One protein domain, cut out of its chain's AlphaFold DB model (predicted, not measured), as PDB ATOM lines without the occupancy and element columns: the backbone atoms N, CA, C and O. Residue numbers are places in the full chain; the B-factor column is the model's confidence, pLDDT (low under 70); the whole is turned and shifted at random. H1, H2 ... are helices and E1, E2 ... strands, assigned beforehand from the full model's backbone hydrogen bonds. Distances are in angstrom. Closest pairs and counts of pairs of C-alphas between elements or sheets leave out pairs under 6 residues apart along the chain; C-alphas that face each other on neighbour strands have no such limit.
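This is residues 2 to 45 and 132 to 149 of the 370 residues of the protein "Hypothetical protein" of Eucampia antarctica (UniProt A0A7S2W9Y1). A two-stranded antiparallel sheet, E1 and E2, with the short helix H3 packed on E1, forms a small knot; residues 26 to 45 of the long helix H2 stick out at one end of it, residues 3 to 9, with 4 to 9 in H1, at the other. The 62 printed residues include, in order, H1, E1, H2, E2, H3, mostly helix. The rod is extended, radius of gyration of the C-alphas 17.7 A, spanning 63 by 20 by 13 A.

E1 is residues 16 to 18, E2 132 to 137. H2, residues 19 to 45, runs 38.8 A to C-alpha 45 at (20.948, -2.630, -3.173). H1, residues 4 to 13, 14.0 A, begins at (10.162, 13.737, 53.506). H3 is residues 138 to 141.

E1 and E2 are antiparallel at 124 degrees, with N 133 and O 17 within hydrogen-bond range at 2.9 A. H1 touches H3, the closest C-alphas, His 13 and Lys 139, 6.8 A apart. H1 and H2 are apart. Every O i to N i+4 pair is within range in H1 and H2; H3 is too short for one.

Residues 46 to 131 are cut out; C-alphas 45 and 132 are 44.4 A apart. The links printed whole are tight. Residues 140 to 149 have pLDDT under 70.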
ATOM      1  N   LEU A   2      16.116  15.800  57.884       81.50
ATOM      2  CA  LEU A   2      15.421  16.252  56.675       81.50
ATOM      3  C   LEU A   2      13.954  15.813  56.722       81.50
ATOM      4  O   LEU A   2      13.651  14.736  57.247       81.50
ATOM      5  N   THR A   3      13.056  16.643  56.202       86.25
ATOM      6  CA  THR A   3      11.654  16.267  56.003       86.25
ATOM      7  C   THR A   3      11.527  15.301  54.815       86.25
ATOM      8  O   THR A   3      12.426  15.238  53.971       86.25
ATOM      9  N   PRO A   4      10.420  14.544  54.698       85.75
ATOM     10  CA  PRO A   4      10.162  13.737  53.506       85.75
ATOM     11  C   PRO A   4      10.169  14.564  52.213       85.75
ATOM     12  O   PRO A   4      10.618  14.070  51.184       85.75
ATOM     13  N   LEU A   5       9.729  15.828  52.278       88.25
ATOM     14  CA  LEU A   5       9.750  16.746  51.142       88.25
ATOM     15  C   LEU A   5      11.185  17.111  50.741       88.25
ATOM     16  O   LEU A   5      11.519  17.007  49.566       88.25
ATOM     17  N   ASP A   6      12.050  17.431  51.708       88.62
ATOM     18  CA  ASP A   6      13.468  17.722  51.439       88.62
ATOM     19  C   ASP A   6      14.182  16.509  50.820       88.62
ATOM     20  O   ASP A   6      15.037  16.645  49.945       88.62
ATOM     21  N   LEU A   7      13.838  15.296  51.274       86.94
ATOM     22  CA  LEU A   7      14.370  14.057  50.707       86.94
ATOM     23  C   LEU A   7      13.854  13.819  49.288       86.94
ATOM     24  O   LEU A   7      14.623  13.391  48.430       86.94
ATOM     25  N   GLN A   8      12.581  14.114  49.026       88.00
ATOM     26  CA  GLN A   8      12.011  14.016  47.687       88.00
ATOM     27  C   GLN A   8      12.671  15.017  46.743       88.00
ATOM     28  O   GLN A   8      13.023  14.661  45.619       88.00
ATOM     29  N   GLU A   9      12.899  16.244  47.206       88.81
ATOM     30  CA  GLU A   9      13.639  17.250  46.453       88.81
ATOM     31  C   GLU A   9      15.074  16.784  46.183       88.81
ATOM     32  O   GLU A   9      15.542  16.857  45.047       88.81
ATOM     33  N   PHE A  10      15.755  16.224  47.185       86.88
ATOM     34  CA  PHE A  10      17.089  15.655  47.014       86.88
ATOM     35  C   PHE A  10      17.107  14.540  45.957       86.88
ATOM     36  O   PHE A  10      17.920  14.588  45.034       86.88
ATOM     37  N   VAL A  11      16.198  13.567  46.046       85.81
ATOM     38  CA  VAL A  11      16.113  12.454  45.086       85.81
ATOM     39  C   VAL A  11      15.827  12.970  43.679       85.81
ATOM     40  O   VAL A  11      16.453  12.534  42.716       85.81
ATOM     41  N   ASN A  12      14.918  13.933  43.562       83.06
ATOM     42  CA  ASN A  12      14.524  14.465  42.271       83.06
ATOM     43  C   ASN A  12      15.630  15.332  41.659       83.06
ATOM     44  O   ASN A  12      15.860  15.245  40.461       83.06
ATOM     45  N   HIS A  13      16.294  16.192  42.433       84.25
ATOM     46  CA  HIS A  13      17.114  17.283  41.891       84.25
ATOM     47  C   HIS A  13      18.612  17.162  42.157       84.25
ATOM     48  O   HIS A  13      19.375  17.890  41.531       84.25
ATOM     49  N   ARG A  14      19.043  16.329  43.106       84.81
ATOM     50  CA  ARG A  14      20.430  16.329  43.599       84.81
ATOM     51  C   ARG A  14      21.168  15.020  43.360       84.81
ATOM     52  O   ARG A  14      22.357  14.965  43.660       84.81
ATOM     53  N   ILE A  15      20.501  13.985  42.844       86.62
ATOM     54  CA  ILE A  15      21.186  12.752  42.449       86.62
ATOM     55  C   ILE A  15      22.040  13.050  41.205       86.62
ATOM     56  O   ILE A  15      21.487  13.493  40.193       86.62
ATOM     57  N   PRO A  16      23.366  12.835  41.274       87.12
ATOM     58  CA  PRO A  16      24.269  13.054  40.149       87.12
ATOM     59  C   PRO A  16      23.977  12.143  38.953       87.12
ATOM     60  O   PRO A  16      23.477  11.028  39.112       87.12
ATOM     61  N   LEU A  17      24.355  12.603  37.764       86.62
ATOM     62  CA  LEU A  17      24.270  11.841  36.516       86.62
ATOM     63  C   LEU A  17      25.193  10.609  36.550       86.62
ATOM     64  O   LEU A  17      26.368  10.739  36.895       86.62
ATOM     65  N   ASN A  18      24.704   9.427  36.162       87.88
ATOM     66  CA  ASN A  18      25.545   8.231  36.028       87.88
ATOM     67  C   ASN A  18      26.192   8.195  34.635       87.88
ATOM     68  O   ASN A  18      25.492   8.030  33.634       87.88
ATOM     69  N   LEU A  19      27.522   8.305  34.570       87.31
ATOM     70  CA  LEU A  19      28.258   8.364  33.302       87.31
ATOM     71  C   LEU A  19      28.251   7.032  32.540       87.31
ATOM     72  O   LEU A  19      28.322   7.020  31.314       87.31
ATOM     73  N   HIS A  20      28.131   5.900  33.239       83.81
ATOM     74  CA  HIS A  20      28.068   4.600  32.567       83.81
ATOM     75  C   HIS A  20      26.758   4.416  31.812       83.81
ATOM     76  O   HIS A  20      26.775   3.922  30.690       83.81
ATOM     77  N   TRP A  21      25.639   4.846  32.399       82.50
ATOM     78  CA  TRP A  21      24.344   4.792  31.721       82.50
ATOM     79  C   TRP A  21      24.309   5.701  30.499       82.50
ATOM     80  O   TRP A  21      23.759   5.319  29.473       82.50
ATOM     81  N   GLU A  22      24.958   6.865  30.568       85.50
ATOM     82  CA  GLU A  22      25.112   7.740  29.405       85.50
ATOM     83  C   GLU A  22      25.920   7.065  28.284       85.50
ATOM     84  O   GLU A  22      25.496   7.074  27.126       85.50
ATOM     85  N   LYS A  23      27.050   6.426  28.623       87.44
ATOM     86  CA  LYS A  23      27.874   5.677  27.658       87.44
ATOM     87  C   LYS A  23      27.096   4.515  27.031       87.44
ATOM     88  O   LYS A  23      27.166   4.306  25.822       87.44
ATOM     89  N   GLU A  24      26.330   3.780  27.832       85.38
ATOM     90  CA  GLU A  24      25.507   2.666  27.358       85.38
ATOM     91  C   GLU A  24      24.360   3.133  26.452       85.38
ATOM     92  O   GLU A  24      24.124   2.534  25.400       85.38
ATOM     93  N   GLU A  25      23.690   4.233  26.801       85.81
ATOM     94  CA  GLU A  25      22.645   4.821  25.965       85.81
ATOM     95  C   GLU A  25      23.207   5.304  24.622       85.81
ATOM     96  O   GLU A  25      22.590   5.062  23.580       85.81
ATOM     97  N   ARG A  26      24.392   5.930  24.626       88.69
ATOM     98  CA  ARG A  26      25.096   6.343  23.402       88.69
ATOM     99  C   ARG A  26      25.415   5.141  22.514       88.69
ATOM    100  O   ARG A  26      25.068   5.163  21.337       88.69
ATOM    101  N   ARG A  27      25.959   4.065  23.093       89.50
ATOM    102  CA  ARG A  27      26.236   2.815  22.367       89.50
ATOM    103  C   ARG A  27      24.966   2.215  21.762       89.50
ATOM    104  O   ARG A  27      24.979   1.778  20.617       89.50
ATOM    105  N   ARG A  28      23.847   2.222  22.497       88.31
ATOM    106  CA  ARG A  28      22.561   1.721  21.986       88.31
ATOM    107  C   ARG A  28      22.045   2.559  20.813       88.31
ATOM    108  O   ARG A  28      21.539   1.994  19.851       88.31
ATOM    109  N   LYS A  29      22.173   3.889  20.881       90.75
ATOM    110  CA  LYS A  29      21.785   4.789  19.779       90.75
ATOM    111  C   LYS A  29      22.647   4.561  18.536       90.75
ATOM    112  O   LYS A  29      22.092   4.445  17.452       90.75
ATOM    113  N   GLN A  30      23.961   4.405  18.705       93.25
ATOM    114  CA  GLN A  30      24.878   4.078  17.606       93.25
ATOM    115  C   GLN A  30      24.530   2.728  16.957       93.25
ATOM    116  O   GLN A  30      24.438   2.641  15.738       93.25
ATOM    117  N   GLN A  31      24.234   1.694  17.753       92.44
ATOM    118  CA  GLN A  31      23.806   0.389  17.226       92.44
ATOM    119  C   GLN A  31      22.487   0.467  16.444       92.44
ATOM    120  O   GLN A  31      22.348  -0.181  15.411       92.44
ATOM    121  N   GLN A  32      21.525   1.269  16.911       93.06
ATOM    122  CA  GLN A  32      20.260   1.481  16.199       93.06
ATOM    123  C   GLN A  32      20.463   2.228  14.876       93.06
ATOM    124  O   GLN A  32      19.835   1.872  13.886       93.06
ATOM    125  N   GLN A  33      21.354   3.220  14.843       93.81
ATOM    126  CA  GLN A  33      21.689   3.951  13.617       93.81
ATOM    127  C   GLN A  33      22.404   3.056  12.597       93.81
ATOM    128  O   GLN A  33      22.044   3.072  11.426       93.81
ATOM    129  N   GLN A  34      23.342   2.212  13.037       91.81
ATOM    130  CA  GLN A  34      24.023   1.255  12.156       91.81
ATOM    131  C   GLN A  34      23.059   0.207  11.577       91.81
ATOM    132  O   GLN A  34      23.164  -0.139  10.404       91.81
ATOM    133  N   GLN A  35      22.091  -0.273  12.368       91.06
ATOM    134  CA  GLN A  35      21.048  -1.178  11.865       91.06
ATOM    135  C   GLN A  35      20.151  -0.491  10.829       91.06
ATOM    136  O   GLN A  35      19.879  -1.078   9.787       91.06
ATOM    137  N   GLN A  36      19.755   0.762  11.069       91.25
ATOM    138  CA  GLN A  36      18.956   1.529  10.107       91.25
ATOM    139  C   GLN A  36      19.711   1.771   8.795       91.25
ATOM    140  O   GLN A  36      19.140   1.574   7.728       91.25
ATOM    141  N   GLN A  37      21.002   2.106   8.858       89.88
ATOM    142  CA  GLN A  37      21.836   2.271   7.661       89.88
ATOM    143  C   GLN A  37      22.018   0.958   6.887       89.88
ATOM    144  O   GLN A  37      21.996   0.968   5.656       89.88
ATOM    145  N   HIS A  38      22.175  -0.174   7.582       86.38
ATOM    146  CA  HIS A  38      22.274  -1.489   6.941       86.38
ATOM    147  C   HIS A  38      20.956  -1.894   6.258       86.38
ATOM    148  O   HIS A  38      20.973  -2.431   5.151       86.38
ATOM    149  N   ASP A  39      19.809  -1.608   6.876       84.12
ATOM    150  CA  ASP A  39      18.499  -1.883   6.279       84.12
ATOM    151  C   ASP A  39      18.225  -0.972   5.068       84.12
ATOM    152  O   ASP A  39      17.748  -1.451   4.038       84.12
ATOM    153  N   GLU A  40      18.591   0.313   5.132       84.38
ATOM    154  CA  GLU A  40      18.468   1.239   3.995       84.38
ATOM    155  C   GLU A  40      19.380   0.849   2.824       84.38
ATOM    156  O   GLU A  40      18.925   0.809   1.679       84.38
ATOM    157  N   THR A  41      20.639   0.481   3.085       79.94
ATOM    158  CA  THR A  41      21.551   0.000   2.029       79.94
ATOM    159  C   THR A  41      21.120  -1.345   1.454       79.94
ATOM    160  O   THR A  41      21.261  -1.549   0.250       79.94
ATOM    161  N   ALA A  42      20.541  -2.246   2.252       77.12
ATOM    162  CA  ALA A  42      19.968  -3.490   1.739       77.12
ATOM    163  C   ALA A  42      18.765  -3.229   0.813       77.12
ATOM    164  O   ALA A  42      18.647  -3.862  -0.239       77.12
ATOM    165  N   VAL A  43      17.897  -2.273   1.159       79.94
ATOM    166  CA  VAL A  43      16.765  -1.867   0.308       79.94
ATOM    167  C   VAL A  43      17.248  -1.182  -0.976       79.94
ATOM    168  O   VAL A  43      16.749  -1.499  -2.060       79.94
ATOM    169  N   GLU A  44      18.249  -0.305  -0.896       76.75
ATOM    170  CA  GLU A  44      18.794   0.387  -2.071       76.75
ATOM    171  C   GLU A  44      19.617  -0.552  -2.974       76.75
ATOM    172  O   GLU A  44      19.564  -0.437  -4.200       76.75
ATOM    173  N   ALA A  45      20.293  -1.561  -2.412       72.44
ATOM    174  CA  ALA A  45      20.948  -2.630  -3.173       72.44
ATOM    175  C   ALA A  45      19.936  -3.488  -3.959       72.44
ATOM    176  O   ALA A  45      20.185  -3.848  -5.111       72.44
ATOM    177  N   TYR A 132      30.114   9.074  38.618       92.06
ATOM    178  CA  TYR A 132      29.005  10.019  38.594       92.06
ATOM    179  C   TYR A 132      29.500  11.438  38.320       92.06
ATOM    180  O   TYR A 132      30.505  11.860  38.894       92.06
ATOM    181  N   ASP A 133      28.771  12.184  37.491       92.19
ATOM    182  CA  ASP A 133      29.042  13.595  37.225       92.19
ATOM    183  C   ASP A 133      28.271  14.485  38.203       92.19
ATOM    184  O   ASP A 133      27.055  14.637  38.113       92.19
ATOM    185  N   LEU A 134      28.997  15.097  39.135       90.94
ATOM    186  CA  LEU A 134      28.452  15.989  40.162       90.94
ATOM    187  C   LEU A 134      27.985  17.351  39.627       90.94
ATOM    188  O   LEU A 134      27.382  18.112  40.388       90.94
ATOM    189  N   SER A 135      28.307  17.691  38.375       89.56
ATOM    190  CA  SER A 135      27.875  18.943  37.737       89.56
ATOM    191  C   SER A 135      26.541  18.818  37.011       89.56
ATOM    192  O   SER A 135      25.892  19.832  36.755       89.56
ATOM    193  N   ALA A 136      26.127  17.587  36.713       86.69
ATOM    194  CA  ALA A 136      24.887  17.275  36.030       86.69
ATOM    195  C   ALA A 136      23.921  16.554  36.977       86.69
ATOM    196  O   ALA A 136      24.318  15.812  37.874       86.69
ATOM    197  N   ASN A 137      22.625  16.761  36.758       80.12
ATOM    198  CA  ASN A 137      21.584  16.100  37.534       80.12
ATOM    199  C   ASN A 137      21.037  14.912  36.752       80.12
ATOM    200  O   ASN A 137      20.790  15.025  35.554       80.12
ATOM    201  N   MET A 138      20.714  13.824  37.447       76.25
ATOM    202  CA  MET A 138      20.101  12.629  36.855       76.25
ATOM    203  C   MET A 138      18.751  12.917  36.166       76.25
ATOM    204  O   MET A 138      18.279  12.106  35.375       76.25
ATOM    205  N   LYS A 139      18.145  14.092  36.399       73.69
ATOM    206  CA  LYS A 139      16.951  14.546  35.671       73.69
ATOM    207  C   LYS A 139      17.109  14.529  34.157       73.69
ATOM    208  O   LYS A 139      16.155  14.205  33.463       73.69
ATOM    209  N   THR A 140      18.289  14.834  33.628       68.75
ATOM    210  CA  THR A 140      18.508  14.806  32.173       68.75
ATOM    211  C   THR A 140      18.454  13.384  31.600       68.75
ATOM    212  O   THR A 140      18.137  13.225  30.428       68.75
ATOM    213  N   GLN A 141      18.656  12.352  32.430       64.25
ATOM    214  CA  GLN A 141      18.465  10.937  32.084       64.25
ATOM    215  C   GLN A 141      17.023  10.440  32.316       64.25
ATOM    216  O   GLN A 141      16.721   9.281  32.040       64.25
ATOM    217  N   GLN A 142      16.099  11.271  32.826       56.12
ATOM    218  CA  GLN A 142      14.781  10.801  33.290       56.12
ATOM    219  C   GLN A 142      13.869  10.239  32.199       56.12
ATOM    220  O   GLN A 142      13.010   9.421  32.525       56.12
ATOM    221  N   HIS A 143      14.061  10.588  30.924       55.88
ATOM    222  CA  HIS A 143      13.269   9.988  29.842       55.88
ATOM    223  C   HIS A 143      13.531   8.478  29.679       55.88
ATOM    224  O   HIS A 143      12.631   7.744  29.280       55.88
ATOM    225  N   THR A 144      14.709   7.992  30.079       50.94
ATOM    226  CA  THR A 144      15.065   6.564  30.165       50.94
ATOM    227  C   THR A 144      14.845   5.984  31.576       50.94
ATOM    228  O   THR A 144      14.776   4.768  31.745       50.94
ATOM    229  N   LEU A 145      14.650   6.836  32.592       49.88
ATOM    230  CA  LEU A 145      14.610   6.506  34.026       49.88
ATOM    231  C   LEU A 145      13.207   6.600  34.659       49.88
ATOM    232  O   LEU A 145      13.027   7.077  35.780       49.88
ATOM    233  N   ILE A 146      12.222   5.956  34.028       48.94
ATOM    234  CA  ILE A 146      10.963   5.520  34.684       48.94
ATOM    235  C   ILE A 146      11.254   4.521  35.855       48.94
ATOM    236  O   ILE A 146      10.367   4.076  36.581       48.94
ATOM    237  N   GLN A 147      12.528   4.205  36.114       49.34
ATOM    238  CA  GLN A 147      13.046   3.281  37.127       49.34
ATOM    239  C   GLN A 147      13.473   3.922  38.465       49.34
ATOM    240  O   GLN A 147      14.312   3.373  39.177       49.34
ATOM    241  N   HIS A 148      12.817   4.989  38.927       55.25
ATOM    242  CA  HIS A 148      12.849   5.303  40.367       55.25
ATOM    243  C   HIS A 148      12.117   4.252  41.234       55.25
ATOM    244  O   HIS A 148      12.052   4.411  42.450       55.25
ATOM    245  N   LYS A 149      11.621   3.142  40.654       63.06
ATOM    246  CA  LYS A 149      10.989   2.017  41.375       63.06
ATOM    247  C   LYS A 149      11.819   1.492  42.556       63.06
ATOM    248  O   LYS A 149      11.241   0.940  43.491       63.06
TER     249      LYS A 149